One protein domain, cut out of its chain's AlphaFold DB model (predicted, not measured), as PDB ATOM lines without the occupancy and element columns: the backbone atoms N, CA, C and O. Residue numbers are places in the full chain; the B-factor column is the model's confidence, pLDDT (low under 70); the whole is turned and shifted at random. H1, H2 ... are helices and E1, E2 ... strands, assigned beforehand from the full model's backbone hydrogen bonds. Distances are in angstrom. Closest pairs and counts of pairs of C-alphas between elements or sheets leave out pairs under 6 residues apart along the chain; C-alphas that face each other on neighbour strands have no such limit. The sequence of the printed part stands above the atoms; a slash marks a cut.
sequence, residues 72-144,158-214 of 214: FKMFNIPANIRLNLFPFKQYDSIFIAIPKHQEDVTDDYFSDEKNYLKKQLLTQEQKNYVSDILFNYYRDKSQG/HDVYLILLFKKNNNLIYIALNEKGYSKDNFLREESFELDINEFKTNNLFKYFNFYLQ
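AT A GLANCE: This is residues 72 to 144 and 158 to 214 of the 214 residues of an uncharacterized protein of Flavobacterium columnare (UniProt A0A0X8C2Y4). A twisted sheet of five strands has the long helix H4 laid across one face, with H2 beside H4 and running the opposite way. A small two-strand pair, E1 and E4, lies far out beyond H2, and short H1 packs on H2. The 130 printed residues hold four named helices and seven named strands, in the order E1 H1 E2 E3 H2 E4 E5 E6 E7 H3 H4. The larger sheet runs E3, E2, E5, E6, E7 and is antiparallel; the class is mixed, helices and strands. The whole is compact, with a radius of gyration of the C-alphas of 14.4 A and spans of 43 by 31 by 30 A.

IN THESE COORDINATES: E1, residues 72 to 75, begins at C-alpha 72 (-8.321, -4.720, -41.538). H1 is residues 79 to 82. E2, residues 93 to 99, is 18.2 A long, and E3, residues 116 to 121, is 13.0 A. H2, residues 124 to 135, measures 16.2 A, and E4 is residues 137 to 140. E5, residues 161 to 168, spans 21.9 A, and E6, residues 171 to 178, spans 23.1 A. E7 is residues 183 to 185 and H3 residues 189 to 192. H4, residues 199 to 213, is 20.8 A long and ends at C-alpha 213 (0.112, -29.853, -36.358).

HOW THE PARTS SIT: E5, E6 and E7 form a meander, each strand the antiparallel neighbour of the one before. N 164 and O 175 of the hairpin E5 and E6 are 2.9 A apart, and N 176 and O 184 of the hairpin E6 and E7 2.7 A. E2 is antiparallel to E5, with N 95 and O 165 at 2.8 A, and forms a hairpin with E3, with N 98 and O 118 at 2.8 A. H4 makes two layers with this sheet, a helix on one face, at a height over the sheet of 8.9 A. It runs across the strands, at 83 degrees to E2 on the local plane; its closest C-alphas to E6 are Thr 202 and Leu 177, 5.7 A. H2, with residues 130 to 134 alone, touches H4 at a shallow tilt of 14 degrees, opposite ways; the C-alphas of Ile 133 and Lys 201 are closest, 5.9 A. H2 only grazes the sheet with residues 126 to 130. H1 touches H2, the C-alphas of Ala 79 and Asn 128 being closest at 6.1 A. E1 and E4 are antiparallel, with N 74 and O 137 at 2.9 A. H3 touches no helix and is not on the sheet. In H2 every O i to N i+4 pair is within hydrogen-bond range, in H4 10 of 11; H1 and H3 are too short for such a pair.

THE WHOLE: The C-alphas farthest apart, Lys 114 and Gly 144, are 46.0 A apart. Residues 145 to 157 are not printed, and C-alphas 144 and 158 are 33.0 A apart across the cut. The link E2 to E3 is long, residues 100 to 115. Mean pLDDT of the printed part is 75.2, with 41 residues under 70, among them 137 to 144 and 189 to 196.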
ATOM      1  N   PHE A  72      -6.864  -4.788 -41.475       53.59
ATOM      2  CA  PHE A  72      -8.321  -4.720 -41.538       53.59
ATOM      3  C   PHE A  72      -8.877  -5.416 -42.767       53.59
ATOM      4  O   PHE A  72      -8.291  -5.387 -43.842       53.59
ATOM      5  N   LYS A  73     -10.054  -6.002 -42.603       57.72
ATOM      6  CA  LYS A  73     -10.803  -6.641 -43.676       57.72
ATOM      7  C   LYS A  73     -11.545  -5.561 -44.471       57.72
ATOM      8  O   LYS A  73     -12.366  -4.862 -43.881       57.72
ATOM      9  N   MET A  74     -11.237  -5.373 -45.758       56.69
ATOM     10  CA  MET A  74     -11.933  -4.364 -46.586       56.69
ATOM     11  C   MET A  74     -13.314  -4.846 -47.020       56.69
ATOM     12  O   MET A  74     -14.251  -4.058 -47.053       56.69
ATOM     13  N   PHE A  75     -13.447  -6.136 -47.322       61.38
ATOM     14  CA  PHE A  75     -14.729  -6.759 -47.617       61.38
ATOM     15  C   PHE A  75     -14.789  -8.174 -47.045       61.38
ATOM     16  O   PHE A  75     -13.770  -8.847 -46.878       61.38
ATOM     17  N   ASN A  76     -16.004  -8.602 -46.704       75.00
ATOM     18  CA  ASN A  76     -16.269  -9.882 -46.068       75.00
ATOM     19  C   ASN A  76     -17.369 -10.631 -46.818       75.00
ATOM     20  O   ASN A  76     -18.555 -10.414 -46.581       75.00
ATOM     21  N   ILE A  77     -16.958 -11.526 -47.703       71.50
ATOM     22  CA  ILE A  77     -17.816 -12.514 -48.335       71.50
ATOM     23  C   ILE A  77     -18.185 -13.563 -47.263       71.50
ATOM     24  O   ILE A  77     -17.289 -14.130 -46.624       71.50
ATOM     25  N   PRO A  78     -19.482 -13.826 -47.031       76.62
ATOM     26  CA  PRO A  78     -19.954 -14.857 -46.109       76.62
ATOM     27  C   PRO A  78     -19.446 -16.266 -46.441       76.62
ATOM     28  O   PRO A  78     -19.234 -16.609 -47.605       76.62
ATOM     29  N   ALA A  79     -19.294 -17.112 -45.417       80.88
ATOM     30  CA  ALA A  79     -18.743 -18.461 -45.570       80.88
ATOM     31  C   ALA A  79     -19.543 -19.339 -46.549       80.88
ATOM     32  O   ALA A  79     -18.948 -20.010 -47.386       80.88
ATOM     33  N   ASN A  80     -20.878 -19.286 -46.509       80.81
ATOM     34  CA  ASN A  80     -21.742 -20.030 -47.433       80.81
ATOM     35  C   ASN A  80     -21.529 -19.638 -48.905       80.81
ATOM     36  O   ASN A  80     -21.717 -20.470 -49.782       80.81
ATOM     37  N   ILE A  81     -21.121 -18.396 -49.184       80.44
ATOM     38  CA  ILE A  81     -20.776 -17.957 -50.539       80.44
ATOM     39  C   ILE A  81     -19.358 -18.418 -50.885       80.44
ATOM     40  O   ILE A  81     -19.158 -19.036 -51.923       80.44
ATOM     41  N   ARG A  82     -18.383 -18.188 -49.998       85.88
ATOM     42  CA  ARG A  82     -16.968 -18.537 -50.229       85.88
ATOM     43  C   ARG A  82     -16.734 -20.031 -50.459       85.88
ATOM     44  O   ARG A  82     -15.911 -20.399 -51.285       85.88
ATOM     45  N   LEU A  83     -17.460 -20.894 -49.752       86.69
ATOM     46  CA  LEU A  83     -17.363 -22.348 -49.932       86.69
ATOM     47  C   LEU A  83     -17.978 -22.837 -51.251       86.69
ATOM     48  O   LEU A  83     -17.691 -23.950 -51.677       86.69
ATOM     49  N   ASN A  84     -18.789 -22.005 -51.908       85.62
ATOM     50  CA  ASN A  84     -19.352 -22.285 -53.226       85.62
ATOM     51  C   ASN A  84     -18.458 -21.784 -54.380       85.62
ATOM     52  O   ASN A  84     -18.856 -21.894 -55.540       85.62
ATOM     53  N   LEU A  85     -17.264 -21.258 -54.087       83.88
ATOM     54  CA  LEU A  85     -16.278 -20.815 -55.078       83.88
ATOM     55  C   LEU A  85     -15.190 -21.876 -55.299       83.88
ATOM     56  O   LEU A  85     -15.005 -22.778 -54.475       83.88
ATOM     57  N   PHE A  86     -14.462 -21.776 -56.414       83.31
ATOM     58  CA  PHE A  86     -13.239 -22.554 -56.619       83.31
ATOM     59  C   PHE A  86     -12.194 -22.172 -55.561       83.31
ATOM     60  O   PHE A  86     -11.992 -20.981 -55.356       83.31
ATOM     61  N   PRO A  87     -11.503 -23.124 -54.906       85.19
ATOM     62  CA  PRO A  87     -11.528 -24.568 -55.164       85.19
ATOM     63  C   PRO A  87     -12.549 -25.351 -54.314       85.19
ATOM     64  O   PRO A  87     -12.843 -26.507 -54.597       85.19
ATOM     65  N   PHE A  88     -13.154 -24.746 -53.292       89.44
ATOM     66  CA  PHE A  88     -13.998 -25.439 -52.303       89.44
ATOM     67  C   PHE A  88     -15.227 -26.142 -52.885       89.44
ATOM     68  O   PHE A  88     -15.591 -27.211 -52.406       89.44
ATOM     69  N   LYS A  89     -15.847 -25.578 -53.926       87.25
ATOM     70  CA  LYS A  89     -16.988 -26.211 -54.606       87.25
ATOM     71  C   LYS A  89     -16.578 -27.379 -55.499       87.25
ATOM     72  O   LYS A  89     -17.377 -28.276 -55.751       87.25
ATOM     73  N   GLN A  90     -15.371 -27.322 -56.055       86.94
ATOM     74  CA  GLN A  90     -14.940 -28.283 -57.062       86.94
ATOM     75  C   GLN A  90     -14.333 -29.536 -56.450       86.94
ATOM     76  O   GLN A  90     -14.461 -30.589 -57.069       86.94
ATOM     77  N   TYR A  91     -13.723 -29.436 -55.266       88.44
ATOM     78  CA  TYR A  91     -12.995 -30.526 -54.621       88.44
ATOM     79  C   TYR A  91     -13.706 -31.022 -53.361       88.44
ATOM     80  O   TYR A  91     -14.091 -30.237 -52.497       88.44
ATOM     81  N   ASP A  92     -13.837 -32.341 -53.237       84.81
ATOM     82  CA  ASP A  92     -14.669 -32.959 -52.197       84.81
ATOM     83  C   ASP A  92     -13.923 -33.056 -50.854       84.81
ATOM     84  O   ASP A  92     -14.519 -33.026 -49.773       84.81
ATOM     85  N   SER A  93     -12.593 -33.162 -50.907       90.12
ATOM     86  CA  SER A  93     -11.733 -33.310 -49.734       90.12
ATOM     87  C   SER A  93     -10.604 -32.293 -49.741       90.12
ATOM     88  O   SER A  93      -9.925 -32.110 -50.749       90.12
ATOM     89  N   ILE A  94     -10.381 -31.654 -48.593       93.56
ATOM     90  CA  ILE A  94      -9.316 -30.668 -48.409       93.56
ATOM     91  C   ILE A  94      -8.479 -31.117 -47.225       93.56
ATOM     92  O   ILE A  94      -9.025 -31.334 -46.141       93.56
ATOM     93  N   PHE A  95      -7.179 -31.262 -47.428       92.12
ATOM     94  CA  PHE A  95      -6.235 -31.702 -46.412       92.12
ATOM     95  C   PHE A  95      -5.200 -30.620 -46.144       92.12
ATOM     96  O   PHE A  95      -4.872 -29.827 -47.022       92.12
ATOM     97  N   ILE A  96      -4.648 -30.641 -44.938       90.50
ATOM     98  CA  ILE A  96      -3.363 -30.023 -44.637       90.50
ATOM     99  C   ILE A  96      -2.334 -31.136 -44.443       90.50
ATOM    100  O   ILE A  96      -2.626 -32.154 -43.805       90.50
ATOM    101  N   ALA A  97      -1.147 -30.970 -45.014       86.31
ATOM    102  CA  ALA A  97      -0.080 -31.950 -44.920       86.31
ATOM    103  C   ALA A  97       1.278 -31.314 -44.611       86.31
ATOM    104  O   ALA A  97       1.575 -30.199 -45.043       86.31
ATOM    105  N   ILE A  98       2.099 -32.058 -43.872       82.00
ATOM    106  CA  ILE A  98       3.513 -31.771 -43.619       82.00
ATOM    107  C   ILE A  98       4.329 -32.742 -44.474       82.00
ATOM    108  O   ILE A  98       4.165 -33.954 -44.305       82.00
ATOM    109  N   PRO A  99       5.199 -32.265 -45.374       75.44
ATOM    110  CA  PRO A  99       6.078 -33.121 -46.159       75.44
ATOM    111  C   PRO A  99       7.154 -33.771 -45.272       75.44
ATOM    112  O   PRO A  99       7.632 -33.158 -44.320       75.44
ATOM    113  N   LYS A 100       7.554 -35.010 -45.585       70.50
ATOM    114  CA  LYS A 100       8.693 -35.691 -44.935       70.50
ATOM    115  C   LYS A 100      10.038 -35.070 -45.303       70.50
ATOM    116  O   LYS A 100      10.915 -34.986 -44.451       70.50
ATOM    117  N   HIS A 101      10.192 -34.659 -46.558       65.12
ATOM    118  CA  HIS A 101      11.430 -34.122 -47.108       65.12
ATOM    119  C   HIS A 101      11.151 -32.778 -47.780       65.12
ATOM    120  O   HIS A 101      10.184 -32.628 -48.521       65.12
ATOM    121  N   GLN A 102      11.982 -31.784 -47.478       61.00
ATOM    122  CA  GLN A 102      11.784 -30.395 -47.912       61.00
ATOM    123  C   GLN A 102      12.607 -30.040 -49.158       61.00
ATOM    124  O   GLN A 102      12.451 -28.955 -49.710       61.00
ATOM    125  N   GLU A 103      13.484 -30.944 -49.597       52.88
ATOM    126  CA  GLU A 103      14.506 -30.653 -50.607       52.88
ATOM    127  C   GLU A 103      14.133 -31.143 -52.021       52.88
ATOM    128  O   GLU A 103      14.607 -30.558 -52.989       52.88
ATOM    129  N   ASP A 104      13.195 -32.094 -52.157       50.56
ATOM    130  CA  ASP A 104      12.818 -32.725 -53.439       50.56
ATOM    131  C   ASP A 104      11.334 -32.525 -53.783       50.56
ATOM    132  O   ASP A 104      10.549 -33.463 -53.929       50.56
ATOM    133  N   VAL A 105      10.918 -31.265 -53.883       59.31
ATOM    134  CA  VAL A 105       9.503 -30.896 -54.017       59.31
ATOM    135  C   VAL A 105       9.113 -30.700 -55.491       59.31
ATOM    136  O   VAL A 105       8.941 -29.576 -55.978       59.31
ATOM    137  N   THR A 106       8.991 -31.802 -56.233       65.44
ATOM    138  CA  THR A 106       8.369 -31.809 -57.572       65.44
ATOM    139  C   THR A 106       6.845 -31.883 -57.469       65.44
ATOM    140  O   THR A 106       6.293 -32.138 -56.404       65.44
ATOM    141  N   ASP A 107       6.127 -31.656 -58.566       64.44
ATOM    142  CA  ASP A 107       4.658 -31.717 -58.541       64.44
ATOM    143  C   ASP A 107       4.161 -33.145 -58.218       64.44
ATOM    144  O   ASP A 107       3.193 -33.327 -57.475       64.44
ATOM    145  N   ASP A 108       4.910 -34.161 -58.659       66.62
ATOM    146  CA  ASP A 108       4.682 -35.573 -58.327       66.62
ATOM    147  C   ASP A 108       4.845 -35.858 -56.828       66.62
ATOM    148  O   ASP A 108       4.139 -36.705 -56.271       66.62
ATOM    149  N   TYR A 109       5.721 -35.111 -56.142       70.56
ATOM    150  CA  TYR A 109       5.930 -35.242 -54.701       70.56
ATOM    151  C   TYR A 109       4.624 -35.018 -53.928       70.56
ATOM    152  O   TYR A 109       4.348 -35.709 -52.947       70.56
ATOM    153  N   PHE A 110       3.786 -34.089 -54.389       71.62
ATOM    154  CA  PHE A 110       2.518 -33.756 -53.744       71.62
ATOM    155  C   PHE A 110       1.379 -34.729 -54.062       71.62
ATOM    156  O   PHE A 110       0.287 -34.597 -53.518       71.62
ATOM    157  N   SER A 111       1.599 -35.700 -54.941       72.75
ATOM    158  CA  SER A 111       0.559 -36.661 -55.309       72.75
ATOM    159  C   SER A 111       0.640 -37.958 -54.502       72.75
ATOM    160  O   SER A 111      -0.379 -38.629 -54.321       72.75
ATOM    161  N   ASP A 112       1.817 -38.299 -53.966       80.25
ATOM    162  CA  ASP A 112       2.038 -39.537 -53.213       80.25
ATOM    163  C   ASP A 112       1.857 -39.334 -51.698       80.25
ATOM    164  O   ASP A 112       2.523 -38.523 -51.056       80.25
ATOM    165  N   GLU A 113       0.973 -40.127 -51.090       76.38
ATOM    166  CA  GLU A 113       0.716 -40.078 -49.649       76.38
ATOM    167  C   GLU A 113       1.936 -40.447 -48.797       76.38
ATOM    168  O   GLU A 113       2.055 -39.991 -47.656       76.38
ATOM    169  N   LYS A 114       2.875 -41.228 -49.342       82.69
ATOM    170  CA  LYS A 114       4.110 -41.621 -48.649       82.69
ATOM    171  C   LYS A 114       5.030 -40.441 -48.366       82.69
ATOM    172  O   LYS A 114       5.878 -40.560 -47.480       82.69
ATOM    173  N   ASN A 115       4.838 -39.321 -49.056       82.06
ATOM    174  CA  ASN A 115       5.671 -38.130 -48.953       82.06
ATOM    175  C   ASN A 115       5.276 -37.206 -47.796       82.06
ATOM    176  O   ASN A 115       5.925 -36.181 -47.577       82.06
ATOM    177  N   TYR A 116       4.255 -37.565 -47.012       81.44
ATOM    178  CA  TYR A 116       3.805 -36.762 -45.878       81.44
ATOM    179  C   TYR A 116       4.152 -37.394 -44.540       81.44
ATOM    180  O   TYR A 116       3.892 -38.571 -44.297       81.44
ATOM    181  N   LEU A 117       4.727 -36.588 -43.652       79.25
ATOM    182  CA  LEU A 117       4.918 -36.937 -42.250       79.25
ATOM    183  C   LEU A 117       3.569 -36.958 -41.527       79.25
ATOM    184  O   LEU A 117       3.288 -37.857 -40.741       79.25
ATOM    185  N   LYS A 118       2.725 -35.967 -41.826       80.88
ATOM    186  CA  LYS A 118       1.374 -35.824 -41.283       80.88
ATOM    187  C   LYS A 118       0.454 -35.347 -42.394       80.88
ATOM    188  O   LYS A 118       0.824 -34.463 -43.159       80.88
ATOM    189  N   LYS A 119      -0.742 -35.919 -42.473       87.69
ATOM    190  CA  LYS A 119      -1.805 -35.507 -43.392       87.69
ATOM    191  C   LYS A 119      -3.123 -35.573 -42.642       87.69
ATOM    192  O   LYS A 119      -3.445 -36.600 -42.053       87.69
ATOM    193  N   GLN A 120      -3.870 -34.479 -42.652       89.81
ATOM    194  CA  GLN A 120      -5.110 -34.353 -41.900       89.81
ATOM    195  C   GLN A 120      -6.197 -33.730 -42.770       89.81
ATOM    196  O   GLN A 120      -5.968 -32.715 -43.425       89.81
ATOM    197  N   LEU A 121      -7.389 -34.328 -42.755       93.12
ATOM    198  CA  LEU A 121      -8.576 -33.754 -43.384       93.12
ATOM    199  C   LEU A 121      -9.029 -32.515 -42.602       93.12
ATOM    200  O   LEU A 121      -9.137 -32.561 -41.375       93.12
ATOM    201  N   LEU A 122      -9.319 -31.423 -43.308       93.00
ATOM    202  CA  LEU A 122      -9.792 -30.194 -42.682       93.00
ATOM    203  C   LEU A 122     -11.216 -30.347 -42.141       93.00
ATOM    204  O   LEU A 122     -12.123 -30.789 -42.854       93.00
ATOM    205  N   THR A 123     -11.425 -29.895 -40.906       90.12
ATOM    206  CA  THR A 123     -12.763 -29.729 -40.321       90.12
ATOM    207  C   THR A 123     -13.524 -28.597 -41.010       90.12
ATOM    208  O   THR A 123     -12.943 -27.773 -41.719       90.12
ATOM    209  N   GLN A 124     -14.837 -28.503 -40.785       88.81
ATOM    210  CA  GLN A 124     -15.632 -27.413 -41.357       88.81
ATOM    211  C   GLN A 124     -15.152 -26.030 -40.889       88.81
ATOM    212  O   GLN A 124     -15.108 -25.093 -41.682       88.81
ATOM    213  N   GLU A 125     -14.748 -25.903 -39.626       88.38
ATOM    214  CA  GLU A 125     -14.182 -24.666 -39.083       88.38
ATOM    215  C   GLU A 125     -12.876 -24.289 -39.794       88.38
ATOM    216  O   GLU A 125     -12.712 -23.153 -40.240       88.38
ATOM    217  N   GLN A 126     -11.985 -25.260 -39.996       90.62
ATOM    218  CA  GLN A 126     -10.732 -25.043 -40.715       90.62
ATOM    219  C   GLN A 126     -10.989 -24.686 -42.184       90.62
ATOM    220  O   GLN A 126     -10.377 -23.757 -42.703       90.62
ATOM    221  N   LYS A 127     -11.948 -25.340 -42.856       90.56
ATOM    222  CA  LYS A 127     -12.373 -24.965 -44.218       90.56
ATOM    223  C   LYS A 127     -12.908 -23.534 -44.265       90.56
ATOM    224  O   LYS A 127     -12.561 -22.786 -45.180       90.56
ATOM    225  N   ASN A 128     -13.709 -23.130 -43.277       87.88
ATOM    226  CA  ASN A 128     -14.230 -21.766 -43.163       87.88
ATOM    227  C   ASN A 128     -13.102 -20.746 -42.989       87.88
ATOM    228  O   ASN A 128     -13.172 -19.679 -43.602       87.88
ATOM    229  N   TYR A 129     -12.082 -21.081 -42.194       88.81
ATOM    230  CA  TYR A 129     -10.896 -20.255 -41.980       88.81
ATOM    231  C   TYR A 129     -10.064 -20.118 -43.257       88.81
ATOM    232  O   TYR A 129      -9.803 -19.000 -43.689       88.81
ATOM    233  N   VAL A 130      -9.711 -21.229 -43.918       89.19
ATOM    234  CA  VAL A 130      -8.920 -21.194 -45.163       89.19
ATOM    235  C   VAL A 130      -9.634 -20.375 -46.225       89.19
ATOM    236  O   VAL A 130      -9.047 -19.473 -46.814       89.19
ATOM    237  N   SER A 131     -10.923 -20.636 -46.434       88.00
ATOM    238  CA  SER A 131     -11.712 -19.854 -47.381       88.00
ATOM    239  C   SER A 131     -11.816 -18.380 -46.958       88.00
ATOM    240  O   SER A 131     -11.923 -17.518 -47.824       88.00
ATOM    241  N   ASP A 132     -11.778 -18.051 -45.657       84.56
ATOM    242  CA  ASP A 132     -11.800 -16.656 -45.195       84.56
ATOM    243  C   ASP A 132     -10.543 -15.945 -45.670       84.56
ATOM    244  O   ASP A 132     -10.633 -14.913 -46.329       84.56
ATOM    245  N   ILE A 133      -9.392 -16.563 -45.411       84.50
ATOM    246  CA  ILE A 133      -8.090 -16.032 -45.791       84.50
ATOM    247  C   ILE A 133      -7.946 -15.933 -47.314       84.50
ATOM    248  O   ILE A 133      -7.425 -14.934 -47.800       84.50
ATOM    249  N   LEU A 134      -8.427 -16.920 -48.076       84.62
ATOM    250  CA  LEU A 134      -8.279 -16.931 -49.533       84.62
ATOM    251  C   LEU A 134      -9.136 -15.869 -50.235       84.62
ATOM    252  O   LEU A 134      -8.600 -15.111 -51.042       84.62
ATOM    253  N   PHE A 135     -10.430 -15.761 -49.918       78.94
ATOM    254  CA  PHE A 135     -11.339 -14.907 -50.702       78.94
ATOM    255  C   PHE A 135     -11.582 -13.526 -50.121       78.94
ATOM    256  O   PHE A 135     -12.014 -12.636 -50.848       78.94
ATOM    257  N   ASN A 136     -11.356 -13.327 -48.823       72.88
ATOM    258  CA  ASN A 136     -11.536 -12.005 -48.255       72.88
ATOM    259  C   ASN A 136     -10.264 -11.178 -48.360       72.88
ATOM    260  O   ASN A 136      -9.145 -11.679 -48.258       72.88
ATOM    261  N   TYR A 137     -10.452  -9.878 -48.564       67.56
ATOM    262  CA  TYR A 137      -9.339  -8.954 -48.670       67.56
ATOM    263  C   TYR A 137      -8.991  -8.370 -47.311       67.56
ATOM    264  O   TYR A 137      -9.805  -7.690 -46.674       67.56
ATOM    265  N   TYR A 138      -7.753  -8.609 -46.901       63.56
ATOM    266  CA  TYR A 138      -7.155  -8.048 -45.704       63.56
ATOM    267  C   TYR A 138      -6.114  -7.034 -46.143       63.56
ATOM    268  O   TYR A 138      -5.200  -7.349 -46.897       63.56
ATOM    269  N   ARG A 139      -6.264  -5.806 -45.666       57.38
ATOM    270  CA  ARG A 139      -5.332  -4.721 -45.908       57.38
ATOM    271  C   ARG A 139      -4.532  -4.440 -44.660       57.38
ATOM    272  O   ARG A 139      -5.099  -4.318 -43.574       57.38
ATOM    273  N   ASP A 140      -3.233  -4.252 -44.821       55.03
ATOM    274  CA  ASP A 140      -2.404  -3.744 -43.744       55.03
ATOM    275  C   ASP A 140      -2.673  -2.238 -43.520       55.03
ATOM    276  O   ASP A 140      -2.532  -1.406 -44.413       55.03
ATOM    277  N   LYS A 141      -3.117  -1.879 -42.313       48.00
ATOM    278  CA  LYS A 141      -3.303  -0.519 -41.789       48.00
ATOM    279  C   LYS A 141      -2.005   0.282 -41.767       48.00
ATOM    280  O   LYS A 141      -2.074   1.507 -41.787       48.00
ATOM    281  N   SER A 142      -0.845  -0.371 -41.692       46.09
ATOM    282  CA  SER A 142       0.457   0.291 -41.808       46.09
ATOM    283  C   SER A 142       0.812   0.657 -43.253       46.09
ATOM    284  O   SER A 142       1.621   1.558 -43.456       46.09
ATOM    285  N   GLN A 143       0.112   0.093 -44.247       42.16
ATOM    286  CA  GLN A 143       0.210   0.473 -45.660       42.16
ATOM    287  C   GLN A 143      -0.779   1.601 -46.009       42.16
ATOM    288  O   GLN A 143      -1.697   1.493 -46.839       42.16
ATOM    289  N   GLY A 144      -0.588   2.735 -45.332       38.38
ATOM    290  CA  GLY A 144      -0.973   4.031 -45.872       38.38
ATOM    291  C   GLY A 144       0.049   4.397 -46.942       38.38
ATOM    292  O   GLY A 144       1.161   4.757 -46.583       38.38
ATOM    293  N   HIS A 158      15.753 -23.443 -49.343       41.69
ATOM    294  CA  HIS A 158      15.105 -24.633 -48.822       41.69
ATOM    295  C   HIS A 158      14.221 -24.204 -47.654       41.69
ATOM    296  O   HIS A 158      14.719 -23.637 -46.682       41.69
ATOM    297  N   ASP A 159      12.916 -24.411 -47.796       52.03
ATOM    298  CA  ASP A 159      11.918 -23.867 -46.890       52.03
ATOM    299  C   ASP A 159      10.967 -24.956 -46.382       52.03
ATOM    300  O   ASP A 159      10.631 -25.914 -47.082       52.03
ATOM    301  N   VAL A 160      10.523 -24.796 -45.133       54.78
ATOM    302  CA  VAL A 160       9.515 -25.653 -44.507       54.78
ATOM    303  C   VAL A 160       8.168 -25.357 -45.154       54.78
ATOM    304  O   VAL A 160       7.637 -24.254 -45.013       54.78
ATOM    305  N   TYR A 161       7.597 -26.348 -45.838       65.81
ATOM    306  CA  TYR A 161       6.292 -26.205 -46.474       65.81
ATOM    307  C   TYR A 161       5.176 -26.841 -45.641       65.81
ATOM    308  O   TYR A 161       5.265 -27.999 -45.243       65.81
ATOM    309  N   LEU A 162       4.088 -26.104 -45.436       77.50
ATOM    310  CA  LEU A 162       2.770 -26.658 -45.126       77.50
ATOM    311  C   LEU A 162       1.961 -26.734 -46.413       77.50
ATOM    312  O   LEU A 162       1.948 -25.782 -47.185       77.50
ATOM    313  N   ILE A 163       1.283 -27.848 -46.666       83.44
ATOM    314  CA  ILE A 163       0.669 -28.097 -47.972       83.44
ATOM    315  C   ILE A 163      -0.839 -28.221 -47.806       83.44
ATOM    316  O   ILE A 163      -1.324 -29.177 -47.203       83.44
ATOM    317  N   LEU A 164      -1.583 -27.261 -48.353       88.88
ATOM    318  CA  LEU A 164      -3.028 -27.371 -48.530       88.88
ATOM    319  C   LEU A 164      -3.299 -28.183 -49.792       88.88
ATOM    320  O   LEU A 164      -2.936 -27.756 -50.881       88.88
ATOM    321  N   LEU A 165      -3.935 -29.340 -49.648       90.31
ATOM    322  CA  LEU A 165      -4.246 -30.263 -50.739       90.31
ATOM    323  C   LEU A 165      -5.752 -30.283 -50.975       90.31
ATOM    324  O   LEU A 165      -6.505 -30.625 -50.066       90.31
ATOM    325  N   PHE A 166      -6.195 -29.995 -52.192       90.81
ATOM    326  CA  PHE A 166      -7.586 -30.133 -52.615       90.81
ATOM    327  C   PHE A 166      -7.678 -31.344 -53.542       90.81
ATOM    328  O   PHE A 166      -7.010 -31.400 -54.572       90.81
ATOM    329  N   LYS A 167      -8.478 -32.341 -53.157       89.31
ATOM    330  CA  LYS A 167      -8.564 -33.637 -53.840       89.31
ATOM    331  C   LYS A 167      -9.993 -33.956 -54.263       89.31
ATOM    332  O   LYS A 167     -10.935 -33.811 -53.479       89.31
ATOM    333  N   LYS A 168     -10.124 -34.448 -55.495       88.56
ATOM    334  CA  LYS A 168     -11.342 -35.039 -56.056       88.56
ATOM    335  C   LYS A 168     -10.973 -36.169 -56.999       88.56
ATOM    336  O   LYS A 168     -10.379 -35.930 -58.046       88.56
ATOM    337  N   ASN A 169     -11.344 -37.398 -56.650       86.12
ATOM    338  CA  ASN A 169     -10.914 -38.596 -57.375       86.12
ATOM    339  C   ASN A 169      -9.379 -38.601 -57.560       86.12
ATOM    340  O   ASN A 169      -8.644 -38.516 -56.572       86.12
ATOM    341  N   ASN A 170      -8.914 -38.657 -58.812       79.69
ATOM    342  CA  ASN A 170      -7.497 -38.611 -59.186       79.69
ATOM    343  C   ASN A 170      -6.976 -37.183 -59.418       79.69
ATOM    344  O   ASN A 170      -5.786 -37.008 -59.657       79.69
ATOM    345  N   ASN A 171      -7.844 -36.170 -59.345       82.56
ATOM    346  CA  ASN A 171      -7.454 -34.779 -59.521       82.56
ATOM    347  C   ASN A 171      -7.001 -34.197 -58.185       82.56
ATOM    348  O   ASN A 171      -7.677 -34.338 -57.155       82.56
ATOM    349  N   LEU A 172      -5.864 -33.513 -58.230       86.19
ATOM    350  CA  LEU A 172      -5.239 -32.885 -57.084       86.19
ATOM    351  C   LEU A 172      -4.715 -31.508 -57.482       86.19
ATOM    352  O   LEU A 172      -3.917 -31.386 -58.411       86.19
ATOM    353  N   ILE A 173      -5.099 -30.500 -56.708       88.00
ATOM    354  CA  ILE A 173      -4.394 -29.222 -56.690       88.00
ATOM    355  C   ILE A 173      -3.863 -28.946 -55.292       88.00
ATOM    356  O   ILE A 173      -4.410 -29.428 -54.294       88.00
ATOM    357  N   TYR A 174      -2.792 -28.174 -55.211       87.12
ATOM    358  CA  TYR A 174      -2.153 -27.856 -53.950       87.12
ATOM    359  C   TYR A 174      -1.767 -26.386 -53.855       87.12
ATOM    360  O   TYR A 174      -1.531 -25.714 -54.854       87.12
ATOM    361  N   ILE A 175      -1.644 -25.919 -52.617       86.94
ATOM    362  CA  ILE A 175      -0.933 -24.695 -52.263       86.94
ATOM    363  C   ILE A 175       0.110 -25.088 -51.218       86.94
ATOM    364  O   ILE A 175      -0.229 -25.432 -50.085       86.94
ATOM    365  N   ALA A 176       1.379 -25.055 -51.598       82.56
ATOM    366  CA  ALA A 176       2.504 -25.180 -50.692       82.56
ATOM    367  C   ALA A 176       2.804 -23.798 -50.107       82.56
ATOM    368  O   ALA A 176       3.062 -22.846 -50.840       82.56
ATOM    369  N   LEU A 177       2.737 -23.697 -48.786       82.06
ATOM    370  CA  LEU A 177       2.864 -22.481 -47.997       82.06
ATOM    371  C   LEU A 177       4.168 -22.522 -47.223       82.06
ATOM    372  O   LEU A 177       4.450 -23.501 -46.539       82.06
ATOM    373  N   ASN A 178       4.920 -21.441 -47.277       76.56
ATOM    374  CA  ASN A 178       6.201 -21.304 -46.608       76.56
ATOM    375  C   ASN A 178       6.105 -20.304 -45.453       76.56
ATOM    376  O   ASN A 178       5.376 -19.314 -45.541       76.56
ATOM    377  N   GLU A 179       6.879 -20.525 -44.393       66.81
ATOM    378  CA  GLU A 179       6.994 -19.623 -43.242       66.81
ATOM    379  C   GLU A 179       7.438 -18.190 -43.591       66.81
ATOM    380  O   GLU A 179       7.114 -17.251 -42.865       66.81
ATOM    381  N   LYS A 180       8.158 -18.013 -44.705       62.62
ATOM    382  CA  LYS A 180       8.617 -16.720 -45.241       62.62
ATOM    383  C   LYS A 180       7.571 -16.035 -46.127       62.62
ATOM    384  O   LYS A 180       7.874 -15.032 -46.762       62.62
ATOM    385  N   GLY A 181       6.365 -16.596 -46.218       58.81
ATOM    386  CA  GLY A 181       5.245 -16.023 -46.958       58.81
ATOM    387  C   GLY A 181       5.233 -16.325 -48.459       58.81
ATOM    388  O   GLY A 181       4.346 -15.861 -49.172       58.81
ATOM    389  N   TYR A 182       6.146 -17.168 -48.943       65.44
ATOM    390  CA  TYR A 182       6.104 -17.675 -50.315       65.44
ATOM    391  C   TYR A 182       5.065 -18.786 -50.484       65.44
ATOM    392  O   TYR A 182       4.920 -19.659 -49.627       65.44
ATOM    393  N   SER A 183       4.387 -18.800 -51.626       70.19
ATOM    394  CA  SER A 183       3.533 -19.911 -52.036       70.19
ATOM    395  C   SER A 183       4.002 -20.523 -53.353       70.19
ATOM    396  O   SER A 183       4.566 -19.843 -54.213       70.19
ATOM    397  N   LYS A 184       3.762 -21.826 -53.508       75.44
ATOM    398  CA  LYS A 184       3.786 -22.532 -54.793       75.44
ATOM    399  C   LYS A 184       2.463 -23.268 -54.941       75.44
ATOM    400  O   LYS A 184       2.050 -23.956 -54.013       75.44
ATOM    401  N   ASP A 185       1.844 -23.181 -56.100       80.12
ATOM    402  CA  ASP A 185       0.643 -23.933 -56.444       80.12
ATOM    403  C   ASP A 185       0.803 -24.589 -57.820       80.12
ATOM    404  O   ASP A 185       1.796 -24.364 -58.519       80.12
ATOM    405  N   ASN A 186      -0.133 -25.467 -58.163       81.94
ATOM    406  CA  ASN A 186      -0.244 -26.085 -59.485       81.94
ATOM    407  C   ASN A 186      -1.568 -25.715 -60.171       81.94
ATOM    408  O   ASN A 186      -2.106 -26.514 -60.939       81.94
ATOM    409  N   PHE A 187      -2.114 -24.535 -59.868       78.00
ATOM    410  CA  PHE A 187      -3.340 -24.070 -60.503       78.00
ATOM    411  C   PHE A 187      -3.111 -23.794 -61.989       78.00
ATOM    412  O   PHE A 187      -2.027 -23.375 -62.413       78.00
ATOM    413  N   LEU A 188      -4.156 -23.979 -62.792       72.31
ATOM    414  CA  LEU A 188      -4.177 -23.426 -64.139       72.31
ATOM    415  C   LEU A 188      -4.119 -21.897 -64.056       72.31
ATOM    416  O   LEU A 188      -4.530 -21.279 -63.070       72.31
ATOM    417  N   ARG A 189      -3.600 -21.253 -65.103       60.66
ATOM    418  CA  ARG A 189      -3.398 -19.798 -65.103       60.66
ATOM    419  C   ARG A 189      -4.708 -19.053 -64.835       60.66
ATOM    420  O   ARG A 189      -4.706 -18.055 -64.125       60.66
ATOM    421  N   GLU A 190      -5.808 -19.551 -65.386       65.62
ATOM    422  CA  GLU A 190      -7.165 -19.035 -65.223       65.62
ATOM    423  C   GLU A 190      -7.665 -19.165 -63.775       65.62
ATOM    424  O   GLU A 190      -8.292 -18.245 -63.263       65.62
ATOM    425  N   GLU A 191      -7.323 -20.263 -63.097       65.44
ATOM    426  CA  GLU A 191      -7.678 -20.544 -61.699       65.44
ATOM    427  C   GLU A 191      -6.868 -19.677 -60.718       65.44
ATOM    428  O   GLU A 191      -7.384 -19.216 -59.699       65.44
ATOM    429  N   SER A 192      -5.601 -19.398 -61.047       58.53
ATOM    430  CA  SER A 192      -4.711 -18.539 -60.255       58.53
ATOM    431  C   SER A 192      -5.212 -17.090 -60.169       58.53
ATOM    432  O   SER A 192      -5.078 -16.447 -59.129       58.53
ATOM    433  N   PHE A 193      -5.865 -16.577 -61.221       53.84
ATOM    434  CA  PHE A 193      -6.426 -15.219 -61.216       53.84
ATOM    435  C   PHE A 193      -7.557 -15.021 -60.194       53.84
ATOM    436  O   PHE A 193      -7.821 -13.883 -59.801       53.84
ATOM    437  N   GLU A 194      -8.213 -16.094 -59.748       60.72
ATOM    438  CA  GLU A 194      -9.292 -16.027 -58.756       60.72
ATOM    439  C   GLU A 194      -8.775 -16.007 -57.307       60.72
ATOM    440  O   GLU A 194      -9.499 -15.612 -56.388       60.72
ATOM    441  N   LEU A 195      -7.515 -16.396 -57.089       68.75
ATOM    442  CA  LEU A 195      -6.914 -16.558 -55.770       68.75
ATOM    443  C   LEU A 195      -5.699 -15.637 -55.620       68.75
ATOM    444  O   LEU A 195      -4.571 -15.995 -55.937       68.75
ATOM    445  N   ASP A 196      -5.921 -14.448 -55.060       69.31
ATOM    446  CA  ASP A 196      -4.834 -13.571 -54.606       69.31
ATOM    447  C   ASP A 196      -4.122 -14.224 -53.411       69.31
ATOM    448  O   ASP A 196      -4.540 -14.024 -52.271       69.31
ATOM    449  N   ILE A 197      -3.101 -15.051 -53.651       73.00
ATOM    450  CA  ILE A 197      -2.262 -15.667 -52.614       73.00
ATOM    451  C   ILE A 197      -1.008 -14.812 -52.441       73.00
ATOM    452  O   ILE A 197      -0.002 -14.985 -53.122       73.00
ATOM    453  N   ASN A 198      -1.090 -13.860 -51.518       71.56
ATOM    454  CA  ASN A 198       0.014 -12.976 -51.166       71.56
ATOM    455  C   ASN A 198       0.696 -13.396 -49.855       71.56
ATOM    456  O   ASN A 198       0.192 -14.232 -49.099       71.56
ATOM    457  N   GLU A 199       1.826 -12.755 -49.562       74.19
ATOM    458  CA  GLU A 199       2.662 -13.038 -48.392       74.19
ATOM    459  C   GLU A 199       1.876 -13.034 -47.073       74.19
ATOM    460  O   GLU A 199       2.033 -13.919 -46.229       74.19
ATOM    461  N   PHE A 200       0.962 -12.072 -46.906       77.62
ATOM    462  CA  PHE A 200       0.120 -11.985 -45.719       77.62
ATOM    463  C   PHE A 200      -0.761 -13.227 -45.565       77.62
ATOM    464  O   PHE A 200      -0.822 -13.817 -44.483       77.62
ATOM    465  N   LYS A 201      -1.452 -13.640 -46.629       81.75
ATOM    466  CA  LYS A 201      -2.341 -14.807 -46.592       81.75
ATOM    467  C   LYS A 201      -1.557 -16.090 -46.344       81.75
ATOM    468  O   LYS A 201      -1.952 -16.866 -45.472       81.75
ATOM    469  N   THR A 202      -0.418 -16.261 -47.013       80.69
ATOM    470  CA  THR A 202       0.484 -17.396 -46.791       80.69
ATOM    471  C   THR A 202       0.927 -17.477 -45.334       80.69
ATOM    472  O   THR A 202       0.756 -18.514 -44.697       80.69
ATOM    473  N   ASN A 203       1.400 -16.367 -44.763       77.31
ATOM    474  CA  ASN A 203       1.858 -16.312 -43.374       77.31
ATOM    475  C   ASN A 203       0.748 -16.641 -42.369       77.31
ATOM    476  O   ASN A 203       1.003 -17.299 -41.359       77.31
ATOM    477  N   ASN A 204      -0.484 -16.189 -42.617       80.50
ATOM    478  CA  ASN A 204      -1.610 -16.507 -41.737       80.50
ATOM    479  C   ASN A 204      -1.991 -17.982 -41.806       80.50
ATOM    480  O   ASN A 204      -2.149 -18.610 -40.760       80.50
ATOM    481  N   LEU A 205      -2.095 -18.544 -43.012       84.19
ATOM    482  CA  LEU A 205      -2.387 -19.966 -43.189       84.19
ATOM    483  C   LEU A 205      -1.293 -20.831 -42.557       84.19
ATOM    484  O   LEU A 205      -1.607 -21.768 -41.824       84.19
ATOM    485  N   PHE A 206      -0.024 -20.477 -42.771       78.94
ATOM    486  CA  PHE A 206       1.106 -21.191 -42.189       78.94
ATOM    487  C   PHE A 206       1.053 -21.165 -40.658       78.94
ATOM    488  O   PHE A 206       1.070 -22.216 -40.021       78.94
ATOM    489  N   LYS A 207       0.916 -19.980 -40.044       80.38
ATOM    490  CA  LYS A 207       0.840 -19.838 -38.577       80.38
ATOM    491  C   LYS A 207      -0.341 -20.588 -37.978       80.38
ATOM    492  O   LYS A 207      -0.175 -21.237 -36.948       80.38
ATOM    493  N   TYR A 208      -1.509 -20.495 -38.613       81.50
ATOM    494  CA  TYR A 208      -2.710 -21.182 -38.159       81.50
ATOM    495  C   TYR A 208      -2.476 -22.691 -38.107       81.50
ATOM    496  O   TYR A 208      -2.634 -23.291 -37.052       81.50
ATOM    497  N   PHE A 209      -2.025 -23.307 -39.201       78.44
ATOM    498  CA  PHE A 209      -1.874 -24.762 -39.254       78.44
ATOM    499  C   PHE A 209      -0.636 -25.304 -38.549       78.44
ATOM    500  O   PHE A 209      -0.699 -26.414 -38.029       78.44
ATOM    501  N   ASN A 210       0.454 -24.540 -38.465       69.56
ATOM    502  CA  ASN A 210       1.631 -24.955 -37.703       69.56
ATOM    503  C   ASN A 210       1.276 -25.191 -36.224       69.56
ATOM    504  O   ASN A 210       1.750 -26.149 -35.627       69.56
ATOM    505  N   PHE A 211       0.366 -24.387 -35.660       64.38
ATOM    506  CA  PHE A 211      -0.136 -24.584 -34.297       64.38
ATOM    507  C   PHE A 211      -0.942 -25.884 -34.122       64.38
ATOM    508  O   PHE A 211      -0.815 -26.541 -33.098       64.38
ATOM    509  N   TYR A 212      -1.760 -26.276 -35.106       59.69
ATOM    510  CA  TYR A 212      -2.587 -27.494 -35.020       59.69
ATOM    511  C   TYR A 212      -1.821 -28.790 -35.302       59.69
ATOM    512  O   TYR A 212      -2.351 -29.882 -35.081       59.69
ATOM    513  N   LEU A 213      -0.625 -28.689 -35.884       58.81
ATOM    514  CA  LEU A 213       0.112 -29.853 -36.358       58.81
ATOM    515  C   LEU A 213       1.299 -30.247 -35.474       58.81
ATOM    516  O   LEU A 213       1.737 -31.392 -35.629       58.81
ATOM    517  N   GLN A 214       1.734 -29.368 -34.563       57.91
ATOM    518  CA  GLN A 214       2.605 -29.679 -33.417       57.91
ATOM    519  C   GLN A 214       1.871 -30.535 -32.378       57.91
ATOM    520  O   GLN A 214       2.550 -31.383 -31.763       57.91
TER     521      GLN A 214